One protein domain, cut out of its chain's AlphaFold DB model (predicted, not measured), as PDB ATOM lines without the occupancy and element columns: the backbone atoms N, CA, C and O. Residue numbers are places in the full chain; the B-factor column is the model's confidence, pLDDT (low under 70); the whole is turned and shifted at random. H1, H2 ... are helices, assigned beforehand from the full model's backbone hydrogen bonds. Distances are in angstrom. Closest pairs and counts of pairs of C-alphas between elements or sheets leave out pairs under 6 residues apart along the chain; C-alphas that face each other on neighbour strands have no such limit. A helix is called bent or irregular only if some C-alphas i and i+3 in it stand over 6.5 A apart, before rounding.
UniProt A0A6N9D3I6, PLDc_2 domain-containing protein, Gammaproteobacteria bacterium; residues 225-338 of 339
ATOM      1  N   PRO A 225     145.600 -19.900  73.268       68.94
ATOM      2  CA  PRO A 225     145.696 -20.971  74.263       68.94
ATOM      3  C   PRO A 225     147.031 -21.017  75.019       68.94
ATOM      4  O   PRO A 225     147.099 -21.586  76.104       68.94
ATOM      5  N   SER A 226     148.101 -20.444  74.455       74.38
ATOM      6  CA  SER A 226     149.403 -20.324  75.123       74.38
ATOM      7  C   SER A 226     149.480 -19.129  76.082       74.38
ATOM      8  O   SER A 226     150.424 -19.049  76.865       74.38
ATOM      9  N   GLY A 227     148.527 -18.192  76.013       76.38
ATOM     10  CA  GLY A 227     148.492 -16.950  76.793       76.38
ATOM     11  C   GLY A 227     149.584 -15.937  76.433       76.38
ATOM     12  O   GLY A 227     149.714 -14.905  77.099       76.38
ATOM     13  N   TYR A 228     150.388 -16.221  75.407       73.75
ATOM     14  CA  TYR A 228     151.558 -15.426  75.057       73.75
ATOM     15  C   TYR A 228     151.174 -14.047  74.506       73.75
ATOM     16  O   TYR A 228     151.746 -13.036  74.915       73.75
ATOM     17  N   ALA A 229     150.185 -13.980  73.611       69.88
ATOM     18  CA  ALA A 229     149.755 -12.721  73.009       69.88
ATOM     19  C   ALA A 229     149.048 -11.814  74.029       69.88
ATOM     20  O   ALA A 229     149.248 -10.598  74.021       69.88
ATOM     21  N   LEU A 230     148.248 -12.390  74.935       80.69
ATOM     22  CA  LEU A 230     147.652 -11.643  76.044       80.69
ATOM     23  C   LEU A 230     148.737 -11.083  76.972       80.69
ATOM     24  O   LEU A 230     148.699  -9.900  77.311       80.69
ATOM     25  N   LYS A 231     149.728 -11.905  77.338       82.12
ATOM     26  CA  LYS A 231     150.851 -11.479  78.179       82.12
ATOM     27  C   LYS A 231     151.639 -10.332  77.539       82.12
ATOM     28  O   LYS A 231     151.825  -9.306  78.189       82.12
ATOM     29  N   ALA A 232     151.986 -10.445  76.257       77.31
ATOM     30  CA  ALA A 232     152.699  -9.396  75.526       77.31
ATOM     31  C   ALA A 232     151.935  -8.056  75.507       77.31
ATOM     32  O   ALA A 232     152.530  -6.999  75.716       77.31
ATOM     33  N   ARG A 233     150.606  -8.078  75.332       80.81
ATOM     34  CA  ARG A 233     149.773  -6.859  75.380       80.81
ATOM     35  C   ARG A 233     149.742  -6.223  76.770       80.81
ATOM     36  O   ARG A 233     149.796  -5.002  76.887       80.81
ATOM     37  N   LEU A 234     149.662  -7.033  77.826       85.19
ATOM     38  CA  LEU A 234     149.714  -6.535  79.205       85.19
ATOM     39  C   LEU A 234     151.085  -5.934  79.540       85.19
ATOM     40  O   LEU A 234     151.163  -4.910  80.225       85.19
ATOM     41  N   ASP A 235     152.158  -6.536  79.032       82.50
ATOM     42  CA  ASP A 235     153.518  -6.025  79.201       82.50
ATOM     43  C   ASP A 235     153.707  -4.696  78.444       82.50
ATOM     44  O   ASP A 235     154.263  -3.750  79.007       82.50
ATOM     45  N   LEU A 236     153.131  -4.562  77.240       83.12
ATOM     46  CA  LEU A 236     153.071  -3.296  76.501       83.12
ATOM     47  C   LEU A 236     152.354  -2.195  77.298       83.12
ATOM     48  O   LEU A 236     152.885  -1.093  77.443       83.12
ATOM     49  N   LEU A 237     151.167  -2.481  77.845       86.19
ATOM     50  CA  LEU A 237     150.424  -1.516  78.668       86.19
ATOM     51  C   LEU A 237     151.217  -1.116  79.920       86.19
ATOM     52  O   LEU A 237     151.250   0.057  80.300       86.19
ATOM     53  N   SER A 238     151.912  -2.076  80.533       87.56
ATOM     54  CA  SER A 238     152.772  -1.834  81.695       87.56
ATOM     55  C   SER A 238     153.967  -0.943  81.350       87.56
ATOM     56  O   SER A 238     154.315  -0.044  82.118       87.56
ATOM     57  N   MET A 239     154.593  -1.158  80.190       86.12
ATOM     58  CA  MET A 239     155.655  -0.296  79.672       86.12
ATOM     59  C   MET A 239     155.127   1.116  79.396       86.12
ATOM     60  O   MET A 239     155.744   2.085  79.839       86.12
ATOM     61  N   ALA A 240     153.979   1.240  78.723       87.56
ATOM     62  CA  ALA A 240     153.386   2.536  78.419       87.56
ATOM     63  C   ALA A 240     153.142   3.349  79.698       87.56
ATOM     64  O   ALA A 240     153.606   4.485  79.810       87.56
ATOM     65  N   ARG A 241     152.529   2.722  80.713       88.44
ATOM     66  CA  ARG A 241     152.312   3.335  82.030       88.44
ATOM     67  C   ARG A 241     153.613   3.838  82.660       88.44
ATOM     68  O   ARG A 241     153.663   4.981  83.105       88.44
ATOM     69  N   LYS A 242     154.675   3.022  82.659       88.94
ATOM     70  CA  LYS A 242     155.988   3.411  83.212       88.94
ATOM     71  C   LYS A 242     156.569   4.641  82.517       88.94
ATOM     72  O   LYS A 242     157.134   5.500  83.190       88.94
ATOM     73  N   ILE A 243     156.437   4.734  81.191       89.38
ATOM     74  CA  ILE A 243     156.923   5.895  80.434       89.38
ATOM     75  C   ILE A 243     156.153   7.149  80.859       89.38
ATOM     76  O   ILE A 243     156.777   8.134  81.250       89.38
ATOM     77  N   PHE A 244     154.817   7.106  80.860       90.56
ATOM     78  CA  PHE A 244     154.004   8.256  81.269       90.56
ATOM     79  C   PHE A 244     154.284   8.697  82.716       90.56
ATOM     80  O   PHE A 244     154.527   9.880  82.950       90.56
ATOM     81  N   GLN A 245     154.356   7.758  83.667       89.94
ATOM     82  CA  GLN A 245     154.664   8.055  85.074       89.94
ATOM     83  C   GLN A 245     156.066   8.654  85.257       89.94
ATOM     84  O   GLN A 245     156.261   9.570  86.057       89.94
ATOM     85  N   ARG A 246     157.058   8.185  84.487       91.00
ATOM     86  CA  ARG A 246     158.410   8.755  84.513       91.00
ATOM     87  C   ARG A 246     158.398  10.228  84.109       91.00
ATOM     88  O   ARG A 246     158.948  11.056  84.830       91.00
ATOM     89  N   TYR A 247     157.745  10.571  83.001       90.44
ATOM     90  CA  TYR A 247     157.646  11.965  82.557       90.44
ATOM     91  C   TYR A 247     156.809  12.832  83.493       90.44
ATOM     92  O   TYR A 247     157.118  14.008  83.689       90.44
ATOM     93  N   GLU A 248     155.799  12.248  84.131       86.56
ATOM     94  CA  GLU A 248     155.061  12.906  85.198       86.56
ATOM     95  C   GLU A 248     155.952  13.256  86.396       86.56
ATOM     96  O   GLU A 248     155.913  14.400  86.852       86.56
ATOM     97  N   SER A 249     156.826  12.341  86.831       86.50
ATOM     98  CA  SER A 249     157.781  12.595  87.922       86.50
ATOM     99  C   SER A 249     158.785  13.714  87.615       86.50
ATOM    100  O   SER A 249     159.271  14.382  88.522       86.50
ATOM    101  N   TYR A 250     159.055  13.971  86.330       86.81
ATOM    102  CA  TYR A 250     159.917  15.066  85.874       86.81
ATOM    103  C   TYR A 250     159.185  16.409  85.744       86.81
ATOM    104  O   TYR A 250     159.783  17.390  85.303       86.81
ATOM    105  N   GLY A 251     157.883  16.468  86.052       83.81
ATOM    106  CA  GLY A 251     157.048  17.642  85.779       83.81
ATOM    107  C   GLY A 251     156.803  17.878  84.281       83.81
ATOM    108  O   GLY A 251     156.400  18.967  83.883       83.81
ATOM    109  N   GLN A 252     157.037  16.870  83.435       83.19
ATOM    110  CA  GLN A 252     156.958  16.942  81.973       83.19
ATOM    111  C   GLN A 252     155.843  16.044  81.421       83.19
ATOM    112  O   GLN A 252     156.053  15.306  80.464       83.19
ATOM    113  N   LYS A 253     154.633  16.124  81.990       78.88
ATOM    114  CA  LYS A 253     153.476  15.259  81.648       78.88
ATOM    115  C   LYS A 253     153.070  15.266  80.162       78.88
ATOM    116  O   LYS A 253     152.332  14.397  79.714       78.88
ATOM    117  N   SER A 254     153.524  16.255  79.395       86.44
ATOM    118  CA  SER A 254     153.190  16.415  77.981       86.44
ATOM    119  C   SER A 254     153.914  15.389  77.105       86.44
ATOM    120  O   SER A 254     155.143  15.355  77.054       86.44
ATOM    121  N   PHE A 255     153.142  14.641  76.315       91.56
ATOM    122  CA  PHE A 255     153.653  13.736  75.281       91.56
ATOM    123  C   PHE A 255     154.662  14.416  74.333       91.56
ATOM    124  O   PHE A 255     155.653  13.806  73.945       91.56
ATOM    125  N   TYR A 256     154.480  15.707  74.030       91.88
ATOM    126  CA  TYR A 256     155.394  16.503  73.197       91.88
ATOM    127  C   TYR A 256     156.834  16.571  73.738       91.88
ATOM    128  O   TYR A 256     157.782  16.758  72.971       91.88
ATOM    129  N   LYS A 257     157.002  16.461  75.064       91.12
ATOM    130  CA  LYS A 257     158.301  16.521  75.753       91.12
ATOM    131  C   LYS A 257     159.006  15.167  75.831       91.12
ATOM    132  O   LYS A 257     160.186  15.138  76.166       91.12
ATOM    133  N   MET A 258     158.313  14.072  75.512       91.50
ATOM    134  CA  MET A 258     158.902  12.733  75.523       91.50
ATOM    135  C   MET A 258     159.965  12.572  74.441       91.50
ATOM    136  O   MET A 258     159.935  13.294  73.445       91.50
ATOM    137  N   LYS A 259     160.898  11.627  74.597       89.88
ATOM    138  CA  LYS A 259     161.882  11.322  73.549       89.88
ATOM    139  C   LYS A 259     161.185  10.779  72.307       89.88
ATOM    140  O   LYS A 259     160.113  10.182  72.382       89.88
ATOM    141  N   ASP A 260     161.822  10.966  71.158       86.75
ATOM    142  CA  ASP A 260     161.269  10.540  69.875       86.75
ATOM    143  C   ASP A 260     161.014   9.024  69.805       86.75
ATOM    144  O   ASP A 260     159.911   8.618  69.434       86.75
ATOM    145  N   SER A 261     161.962   8.202  70.274       82.75
ATOM    146  CA  SER A 261     161.808   6.744  70.451       82.75
ATOM    147  C   SER A 261     160.554   6.387  71.224       82.75
ATOM    148  O   SER A 261     159.782   5.527  70.815       82.75
ATOM    149  N   GLU A 262     160.359   7.041  72.366       86.25
ATOM    150  CA  GLU A 262     159.295   6.719  73.312       86.25
ATOM    151  C   GLU A 262     157.936   7.124  72.755       86.25
ATOM    152  O   GLU A 262     156.991   6.346  72.844       86.25
ATOM    153  N   ARG A 263     157.841   8.291  72.101       89.25
ATOM    154  CA  ARG A 263     156.619   8.694  71.391       89.25
ATOM    155  C   ARG A 263     156.265   7.700  70.291       89.25
ATOM    156  O   ARG A 263     155.115   7.284  70.199       89.25
ATOM    157  N   LYS A 264     157.249   7.300  69.479       85.38
ATOM    158  CA  LYS A 264     157.054   6.323  68.400       85.38
ATOM    159  C   LYS A 264     156.670   4.946  68.939       85.38
ATOM    160  O   LYS A 264     155.799   4.307  68.365       85.38
ATOM    161  N   ALA A 265     157.271   4.508  70.043       82.56
ATOM    162  CA  ALA A 265     156.936   3.245  70.696       82.56
ATOM    163  C   ALA A 265     155.514   3.260  71.275       82.56
ATOM    164  O   ALA A 265     154.752   2.326  71.048       82.56
ATOM    165  N   LEU A 266     155.128   4.338  71.968       86.25
ATOM    166  CA  LEU A 266     153.780   4.518  72.518       86.25
ATOM    167  C   LEU A 266     152.701   4.630  71.433       86.25
ATOM    168  O   LEU A 266     151.560   4.249  71.672       86.25
ATOM    169  N   ALA A 267     153.058   5.153  70.260       86.12
ATOM    170  CA  ALA A 267     152.157   5.283  69.119       86.12
ATOM    171  C   ALA A 267     152.167   4.067  68.175       86.12
ATOM    172  O   ALA A 267     151.425   4.060  67.196       86.12
ATOM    173  N   GLY A 268     153.019   3.067  68.421       82.12
ATOM    174  CA  GLY A 268     153.169   1.914  67.535       82.12
ATOM    175  C   GLY A 268     153.799   2.230  66.174       82.12
ATOM    176  O   GLY A 268     153.627   1.460  65.243       82.12
ATOM    177  N   THR A 269     154.517   3.347  66.015       79.94
ATOM    178  CA  THR A 269     155.128   3.774  64.734       79.94
ATOM    179  C   THR A 269     156.649   3.562  64.706       79.94
ATOM    180  O   THR A 269     157.372   4.209  63.939       79.94
ATOM    181  N   ILE A 270     157.181   2.752  65.627       69.94
ATOM    182  CA  ILE A 270     158.615   2.460  65.716       69.94
ATOM    183  C   ILE A 270     159.006   1.473  64.611       69.94
ATOM    184  O   ILE A 270     158.333   0.473  64.384       69.94
ATOM    185  N   ARG A 271     160.098   1.759  63.894       58.44
ATOM    186  CA  ARG A 271     160.598   0.898  62.814       58.44
ATOM    187  C   ARG A 271     161.760   0.056  63.321       58.44
ATOM    188  O   ARG A 271     162.649   0.567  63.995       58.44
ATOM    189  N   VAL A 272     161.762  -1.228  62.963       48.34
ATOM    190  CA  VAL A 272     162.823  -2.180  63.323       48.34
ATOM    191  C   VAL A 272     164.186  -1.640  62.868       48.34
ATOM    192  O   VAL A 272     164.379  -1.376  61.682       48.34
ATOM    193  N   GLY A 273     165.129  -1.506  63.809       47.78
ATOM    194  CA  GLY A 273     166.514  -1.095  63.542       47.78
ATOM    195  C   GLY A 273     166.909   0.311  64.007       47.78
ATOM    196  O   GLY A 273     168.028   0.727  63.721       47.78
ATOM    197  N   LEU A 274     166.039   1.037  64.718       45.94
ATOM    198  CA  LEU A 274     166.358   2.347  65.295       45.94
ATOM    199  C   LEU A 274     165.859   2.430  66.753       45.94
ATOM    200  O   LEU A 274     164.655   2.469  66.983       45.94
ATOM    201  N   GLU A 275     166.817   2.530  67.685       48.62
ATOM    202  CA  GLU A 275     166.697   2.955  69.100       48.62
ATOM    203  C   GLU A 275     166.353   1.904  70.186       48.62
ATOM    204  O   GLU A 275     165.777   0.853  69.923       48.62
ATOM    205  N   ASP A 276     166.763   2.234  71.426       51.03
ATOM    206  CA  ASP A 276     166.924   1.418  72.656       51.03
ATOM    207  C   ASP A 276     165.653   0.752  73.231       51.03
ATOM    208  O   ASP A 276     165.658   0.249  74.357       51.03
ATOM    209  N   ILE A 277     164.543   0.762  72.495       53.84
ATOM    210  CA  ILE A 277     163.281   0.149  72.914       53.84
ATOM    211  C   ILE A 277     163.087  -1.105  72.072       53.84
ATOM    212  O   ILE A 277     162.930  -1.023  70.855       53.84
ATOM    213  N   GLU A 278     163.114  -2.271  72.723       51.03
ATOM    214  CA  GLU A 278     162.913  -3.560  72.064       51.03
ATOM    215  C   GLU A 278     161.672  -3.509  71.160       51.03
ATOM    216  O   GLU A 278     160.558  -3.241  71.613       51.03
ATOM    217  N   SER A 279     161.856  -3.799  69.866       53.41
ATOM    218  CA  SER A 279     160.809  -3.776  68.828       53.41
ATOM    219  C   SER A 279     159.742  -4.871  69.006       53.41
ATOM    220  O   SER A 279     159.038  -5.221  68.060       53.41
ATOM    221  N   PHE A 280     159.662  -5.454  70.201       52.69
ATOM    222  CA  PHE A 280     158.945  -6.673  70.549       52.69
ATOM    223  C   PHE A 280     157.420  -6.496  70.549       52.69
ATOM    224  O   PHE A 280     156.689  -7.472  70.407       52.69
ATOM    225  N   TYR A 281     156.928  -5.257  70.655       60.81
ATOM    226  CA  TYR A 281     155.495  -4.974  70.794       60.81
ATOM    227  C   TYR A 281     154.838  -4.326  69.568       60.81
ATOM    228  O   TYR A 281     153.644  -4.036  69.628       60.81
ATOM    229  N   ILE A 282     155.565  -4.112  68.462       59.06
ATOM    230  CA  ILE A 282     155.017  -3.482  67.239       59.06
ATOM    231  C   ILE A 282     153.763  -4.227  66.764       59.06
ATOM    232  O   ILE A 282     152.732  -3.613  66.499       59.06
ATOM    233  N   ASP A 283     153.806  -5.559  66.789       59.75
ATOM    234  CA  ASP A 283     152.708  -6.419  66.342       59.75
ATOM    235  C   ASP A 283     151.438  -6.307  67.216       59.75
ATOM    236  O   ASP A 283     150.371  -6.794  66.839       59.75
ATOM    237  N   SER A 284     151.516  -5.659  68.387       67.81
ATOM    238  CA  SER A 284     150.368  -5.449  69.282       67.81
ATOM    239  C   SER A 284     149.525  -4.219  68.932       67.81
ATOM    240  O   SER A 284     148.376  -4.153  69.368       67.81
ATOM    241  N   PHE A 285     150.057  -3.268  68.154       68.62
ATOM    242  CA  PHE A 285     149.360  -2.029  67.779       68.62
ATOM    243  C   PHE A 285     148.515  -2.156  66.501       68.62
ATOM    244  O   PHE A 285     147.698  -1.281  66.215       68.62
ATOM    245  N   GLY A 286     148.660  -3.252  65.750       65.00
ATOM    246  CA  GLY A 286     148.031  -3.397  64.435       65.00
ATOM    247  C   GLY A 286     148.677  -2.476  63.394       65.00
ATOM    248  O   GLY A 286     149.857  -2.156  63.494       65.00
ATOM    249  N   ASN A 287     147.923  -2.065  62.371       62.69
ATOM    250  CA  ASN A 287     148.447  -1.204  61.310       62.69
ATOM    251  C   ASN A 287     148.365   0.288  61.674       62.69
ATOM    252  O   ASN A 287     147.439   0.999  61.284       62.69
ATOM    253  N   THR A 288     149.350   0.760  62.427       66.88
ATOM    254  CA  THR A 288     149.532   2.170  62.803       66.88
ATOM    255  C   THR A 288     150.335   2.971  61.782       66.88
ATOM    256  O   THR A 288     150.424   4.185  61.928       66.88
ATOM    257  N   ASP A 289     150.880   2.325  60.744       62.22
ATOM    258  CA  ASP A 289     151.803   2.906  59.756       62.22
ATOM    259  C   ASP A 289     151.113   3.473  58.497       62.22
ATOM    260  O   ASP A 289     151.779   3.931  57.565       62.22
ATOM    261  N   THR A 290     149.778   3.486  58.467       59.94
ATOM    262  CA  THR A 290     148.979   4.025  57.356       59.94
ATOM    263  C   THR A 290     148.252   5.319  57.720       59.94
ATOM    264  O   THR A 290     147.834   5.510  58.859       59.94
ATOM    265  N   GLY A 291     148.045   6.192  56.729       70.19
ATOM    266  CA  GLY A 291     147.348   7.470  56.903       70.19
ATOM    267  C   GLY A 291     148.241   8.585  57.459       70.19
ATOM    268  O   GLY A 291     149.466   8.523  57.383       70.19
ATOM    269  N   GLU A 292     147.623   9.635  58.000       76.94
ATOM    270  CA  GLU A 292     148.332  10.837  58.472       76.94
ATOM    271  C   GLU A 292     148.940  10.677  59.876       76.94
ATOM    272  O   GLU A 292     149.851  11.416  60.255       76.94
ATOM    273  N   PHE A 293     148.473   9.689  60.647       81.50
ATOM    274  CA  PHE A 293     148.855   9.487  62.046       81.50
ATOM    275  C   PHE A 293     150.373   9.294  62.257       81.50
ATOM    276  O   PHE A 293     150.938  10.030  63.072       81.50
ATOM    277  N   PRO A 294     151.092   8.445  61.488       82.44
ATOM    278  CA  PRO A 294     152.557   8.375  61.555       82.44
ATOM    279  C   PRO A 294     153.250   9.718  61.337       82.44
ATOM    280  O   PRO A 294     154.251  10.021  61.991       82.44
ATOM    281  N   GLY A 295     152.716  10.534  60.422       82.56
ATOM    282  CA  GLY A 295     153.222  11.871  60.135       82.56
ATOM    283  C   GLY A 295     153.090  12.795  61.342       82.56
ATOM    284  O   GLY A 295     154.046  13.486  61.691       82.56
ATOM    285  N   LEU A 296     151.948  12.753  62.035       87.44
ATOM    286  CA  LEU A 296     151.710  13.545  63.246       87.44
ATOM    287  C   LEU A 296     152.666  13.175  64.387       87.44
ATOM    288  O   LEU A 296     153.148  14.065  65.091       87.44
ATOM    289  N   ILE A 297     152.969  11.886  64.555       89.06
ATOM    290  CA  ILE A 297     153.919  11.413  65.571       89.06
ATOM    291  C   ILE A 297     155.353  11.797  65.197       89.06
ATOM    292  O   ILE A 297     156.071  12.358  66.027       89.06
ATOM    293  N   LYS A 298     155.750  11.576  63.935       85.31
ATOM    294  CA  LYS A 298     157.073  11.956  63.408       85.31
ATOM    295  C   LYS A 298     157.335  13.456  63.540       85.31
ATOM    296  O   LYS A 298     158.440  13.853  63.897       85.31
ATOM    297  N   ASN A 299     156.324  14.280  63.282       88.06
ATOM    298  CA  ASN A 299     156.423  15.735  63.365       88.06
ATOM    299  C   ASN A 299     156.206  16.271  64.792       88.06
ATOM    300  O   ASN A 299     156.130  17.483  64.979       88.06
ATOM    301  N   ASN A 300     156.106  15.387  65.795       90.75
ATOM    302  CA  ASN A 300     155.871  15.726  67.196       90.75
ATOM    303  C   ASN A 300     154.687  16.696  67.378       90.75
ATOM    304  O   ASN A 300     154.826  17.789  67.923       90.75
ATOM    305  N   SER A 301     153.511  16.334  66.862       90.00
ATOM    306  CA  SER A 301     152.339  17.213  66.876       90.00
ATOM    307  C   SER A 301     151.932  17.629  68.296       90.00
ATOM    308  O   SER A 301     151.567  16.804  69.139       90.00
ATOM    309  N   LYS A 302     151.909  18.946  68.552       90.06
ATOM    310  CA  LYS A 302     151.386  19.515  69.809       90.06
ATOM    311  C   LYS A 302     149.912  19.173  70.023       90.06
ATOM    312  O   LYS A 302     149.495  19.044  71.168       90.06
ATOM    313  N   ASN A 303     149.147  19.010  68.947       87.12
ATOM    314  CA  ASN A 303     147.713  18.727  69.010       87.12
ATOM    315  C   ASN A 303     147.476  17.308  69.537       87.12
ATOM    316  O   ASN A 303     146.696  17.125  70.465       87.12
ATOM    317  N   VAL A 304     148.253  16.330  69.048       89.25
ATOM    318  CA  VAL A 304     148.257  14.963  69.602       89.25
ATOM    319  C   VAL A 304     148.622  14.993  71.085       89.25
ATOM    320  O   VAL A 304     147.964  14.350  71.897       89.25
ATOM    321  N   SER A 305     149.626  15.790  71.469       91.62
ATOM    322  CA  SER A 305     149.986  15.911  72.882       91.62
ATOM    323  C   SER A 305     148.890  16.534  73.749       91.62
ATOM    324  O   SER A 305     148.758  16.116  74.899       91.62
ATOM    325  N   ARG A 306     148.162  17.548  73.265       91.56
ATOM    326  CA  ARG A 306     147.071  18.173  74.029       91.56
ATOM    327  C   ARG A 306     145.890  17.223  74.170       91.56
ATOM    328  O   ARG A 306     145.451  17.012  75.291       91.56
ATOM    329  N   ALA A 307     145.501  16.552  73.087       91.50
ATOM    330  CA  ALA A 307     144.455  15.536  73.114       91.50
ATOM    331  C   ALA A 307     144.762  14.424  74.128       91.50
ATOM    332  O   ALA A 307     143.935  14.110  74.978       91.50
ATOM    333  N   LEU A 308     145.985  13.877  74.121       91.00
ATOM    334  CA  LEU A 308     146.391  12.865  75.106       91.00
ATOM    335  C   LEU A 308     146.366  13.384  76.553       91.00
ATOM    336  O   LEU A 308     146.147  12.597  77.466       91.00
ATOM    337  N   SER A 309     146.547  14.690  76.771       90.19
ATOM    338  CA  SER A 309     146.492  15.290  78.114       90.19
ATOM    339  C   SER A 309     145.065  15.366  78.678       90.19
ATOM    340  O   SER A 309     144.902  15.559  79.880       90.19
ATOM    341  N   CYS A 310     144.037  15.197  77.838       91.56
ATOM    342  CA  CYS A 310     142.636  15.112  78.259       91.56
ATOM    343  C   CYS A 310     142.289  13.756  78.896       91.56
ATOM    344  O   CYS A 310     141.243  13.630  79.538       91.56
ATOM    345  N   ILE A 311     143.143  12.742  78.711       90.25
ATOM    346  CA  ILE A 311     142.939  11.388  79.224       90.25
ATOM    347  C   ILE A 311     143.667  11.263  80.571       90.25
ATOM    348  O   ILE A 311     144.886  11.449  80.621       90.25
ATOM    349  N   PRO A 312     142.959  10.948  81.670       88.75
ATOM    350  CA  PRO A 312     143.607  10.746  82.958       88.75
ATOM    351  C   PRO A 312     144.523   9.515  82.910       88.75
ATOM    352  O   PRO A 312     144.165   8.482  82.347       88.75
ATOM    353  N   LEU A 313     145.712   9.621  83.512       83.69
ATOM    354  CA  LEU A 313     146.663   8.502  83.598       83.69
ATOM    355  C   LEU A 313     146.189   7.397  84.549       83.69
ATOM    356  O   LEU A 313     146.536   6.231  84.363       83.69
ATOM    357  N   GLU A 314     145.416   7.768  85.569       84.38
ATOM    358  CA  GLU A 314     144.850   6.875  86.577       84.38
ATOM    359  C   GLU A 314     143.416   7.315  86.902       84.38
ATOM    360  O   GLU A 314     143.095   8.502  86.825       84.38
ATOM    361  N   GLY A 315     142.560   6.367  87.287       87.12
ATOM    362  CA  GLY A 315     141.148   6.620  87.585       87.12
ATOM    363  C   GLY A 315     140.211   6.333  86.411       87.12
ATOM    364  O   GLY A 315     140.586   5.680  85.436       87.12
ATOM    365  N   GLU A 316     138.961   6.769  86.541       88.56
ATOM    366  CA  GLU A 316     137.929   6.531  85.533       88.56
ATOM    367  C   GLU A 316     138.083   7.472  84.331       88.56
ATOM    368  O   GLU A 316     138.390   8.655  84.475       88.56
ATOM    369  N   VAL A 317     137.845   6.935  83.132       90.06
ATOM    370  CA  VAL A 317     137.769   7.714  81.891       90.06
ATOM    371  C   VAL A 317     136.301   7.996  81.602       90.06
ATOM    372  O   VAL A 317     135.523   7.089  81.308       90.06
ATOM    373  N   GLU A 318     135.921   9.265  81.676       92.25
ATOM    374  CA  GLU A 318     134.551   9.721  81.475       92.25
ATOM    375  C   GLU A 318     134.301  10.138  80.021       92.25
ATOM    376  O   GLU A 318     135.214  10.472  79.259       92.25
ATOM    377  N   LYS A 319     133.020  10.244  79.647       91.12
ATOM    378  CA  LYS A 319     132.613  10.775  78.336       91.12
ATOM    379  C   LYS A 319     133.206  12.161  78.056       91.12
ATOM    380  O   LYS A 319     133.533  12.444  76.907       91.12
ATOM    381  N   ARG A 320     133.372  13.016  79.074       93.06
ATOM    382  CA  ARG A 320     133.973  14.347  78.883       93.06
ATOM    383  C   ARG A 320     135.424  14.262  78.410       93.06
ATOM    384  O   ARG A 320     135.774  14.970  77.480       93.06
ATOM    385  N   ASN A 321     136.218  13.324  78.945       93.12
ATOM    386  CA  ASN A 321     137.611  13.135  78.529       93.12
ATOM    387  C   ASN A 321     137.695  12.806  77.038       93.12
ATOM    388  O   ASN A 321     138.558  13.319  76.331       93.12
ATOM    389  N   TYR A 322     136.765  11.977  76.555       90.31
ATOM    390  CA  TYR A 322     136.651  11.658  75.137       90.31
ATOM    391  C   TYR A 322     136.245  12.875  74.292       90.31
ATOM    392  O   TYR A 322     136.847  13.117  73.249       90.31
ATOM    393  N   MET A 323     135.254  13.657  74.730       91.75
ATOM    394  CA  MET A 323     134.827  14.853  73.989       91.75
ATOM    395  C   MET A 323     135.950  15.898  73.897       91.75
ATOM    396  O   MET A 323     136.203  16.415  72.809       91.75
ATOM    397  N   ASP A 324     136.662  16.139  74.999       91.94
ATOM    398  CA  ASP A 324     137.803  17.061  75.056       91.94
ATOM    399  C   ASP A 324     138.952  16.572  74.153       91.94
ATOM    400  O   ASP A 324     139.527  17.346  73.384       91.94
ATOM    401  N   TYR A 325     139.233  15.262  74.167       92.06
ATOM    402  CA  TYR A 325     140.207  14.632  73.270       92.06
ATOM    403  C   TYR A 325     139.871  14.886  71.791       92.06
ATOM    404  O   TYR A 325     140.742  15.283  71.011       92.06
ATOM    405  N   ILE A 326     138.610  14.673  71.395       87.38
ATOM    406  CA  ILE A 326     138.161  14.874  70.010       87.38
ATOM    407  C   ILE A 326     138.288  16.342  69.609       87.38
ATOM    408  O   ILE A 326     138.761  16.631  68.509       87.38
ATOM    409  N   GLN A 327     137.918  17.267  70.496       88.44
ATOM    410  CA  GLN A 327     138.036  18.698  70.235       88.44
ATOM    411  C   GLN A 327     139.487  19.102  69.929       88.44
ATOM    412  O   GLN A 327     139.731  19.779  68.929       88.44
ATOM    413  N   GLU A 328     140.450  18.639  70.728       86.12
ATOM    414  CA  GLU A 328     141.876  18.939  70.534       86.12
ATOM    415  C   GLU A 328     142.451  18.342  69.237       86.12
ATOM    416  O   GLU A 328     143.262  18.985  68.559       86.12
ATOM    417  N   ILE A 329     142.019  17.133  68.850       79.94
ATOM    418  CA  ILE A 329     142.435  16.516  67.581       79.94
ATOM    419  C   ILE A 329     141.844  17.261  66.377       79.94
ATOM    420  O   ILE A 329     142.582  17.596  65.449       79.94
ATOM    421  N   VAL A 330     140.542  17.569  66.395       74.62
ATOM    422  CA  VAL A 330     139.837  18.190  65.259       74.62
ATOM    423  C   VAL A 330     140.275  19.638  65.034       74.62
ATOM    424  O   VAL A 330     140.529  20.028  63.893       74.62
ATOM    425  N   GLN A 331     140.437  20.431  66.100       67.06
ATOM    426  CA  GLN A 331     140.973  21.796  65.986       67.06
ATOM    427  C   GLN A 331     142.381  21.807  65.366       67.06
ATOM    428  O   GLN A 331     142.749  22.742  64.654       67.06
ATOM    429  N   GLY A 332     143.151  20.737  65.577       57.06
ATOM    430  CA  GLY A 332     144.460  20.553  64.968       57.06
ATOM    431  C   GLY A 332     144.449  20.264  63.464       57.06
ATOM    432  O   GLY A 332     145.343  20.724  62.750       57.06
ATOM    433  N   SER A 333     143.446  19.536  62.974       52.16
ATOM    434  CA  SER A 333     143.295  19.209  61.550       52.16
ATOM    435  C   SER A 333     142.853  20.417  60.718       52.16
ATOM    436  O   SER A 333     143.344  20.611  59.609       52.16
ATOM    437  N   VAL A 334     141.994  21.285  61.268       46.19
ATOM    438  CA  VAL A 334     141.514  22.498  60.572       46.19
ATOM    439  C   VAL A 334     142.626  23.545  60.412       46.19
ATOM    440  O   VAL A 334     142.722  24.181  59.367       46.19
ATOM    441  N   ALA A 335     143.524  23.679  61.394       42.38
ATOM    442  CA  ALA A 335     144.654  24.611  61.319       42.38
ATOM    443  C   ALA A 335     145.732  24.205  60.290       42.38
ATOM    444  O   ALA A 335     146.475  25.059  59.821       42.38
ATOM    445  N   THR A 336     145.811  22.920  59.923       42.66
ATOM    446  CA  THR A 336     146.799  22.402  58.952       42.66
ATOM    447  C   THR A 336     146.333  22.582  57.497       42.66
ATOM    448  O   THR A 336     147.150  22.578  56.586       42.66
ATOM    449  N   LEU A 337     145.028  22.786  57.269       34.81
ATOM    450  CA  LEU A 337     144.434  23.043  55.948       34.81
ATOM    451  C   LEU A 337     144.417  24.531  55.553       34.81
ATOM    452  O   LEU A 337     144.140  24.847  54.400       34.81
ATOM    453  N   MET A 338     144.690  25.439  56.493       32.66
ATOM    454  CA  MET A 338     144.750  26.889  56.252       32.66
ATOM    455  C   MET A 338     146.177  27.465  56.330       32.66
ATOM    456  O   MET A 338     146.329  28.686  56.372       32.66
TER     457      MET A 338
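What this domain is: This is residues 225 to 338 of the 339 residues of the protein "PLDc_2 domain-containing protein" of Gammaproteobacteria bacterium (UniProt A0A6N9D3I6). A helical hairpin, H5 and H6 side by side, makes one end; the long H1 with short H3 makes the other, and short H2 and H4 lie between. The printed part has 114 residues, six named helices, H1 to H6, and no named strand: all helix. It is compact, radius of gyration of the C-alphas 15.0 A, spanning 48 by 32 by 31 A.

How they stand to each other: Start at H1, residues 228 to 249: with residues 232 to 236 alone it touches H3, residues 279 to 284, the closest C-alphas being Arg 233 and Ser 284, 6.3 A. Next, H2, residues 260 to 266, touches H4, residues 293 to 298, at Lys 264 and Ile 297, closest C-alphas 6.6 A. H5, residues 302 to 309, and residues 324 to 332 of H6, residues 319 to 336, touch as a hairpin, 1 degrees, opposite ways; closest C-alphas Ala 307 and Tyr 325, 4.3 A. Every O i to N i+4 pair is within hydrogen-bond range in H1, H2, H4 and H5; H6 has 13 of 14; irregular H3, C-alphas 280 and 283 7.5 A apart, has 0 of 2, with 1 of 3 O i to N i+3.

Where its parts are: Find C-alpha 228 at (151.558, -15.426, 75.057); H1 runs 31.5 A. H6, 26.7 A, ends at C-alpha 336, (146.799, 22.402, 58.952).

The domain as a whole: The printed part has no cut; the H2 to H3 link is long. Model pLDDT is under 70 at 31 residues, among them 270 to 290.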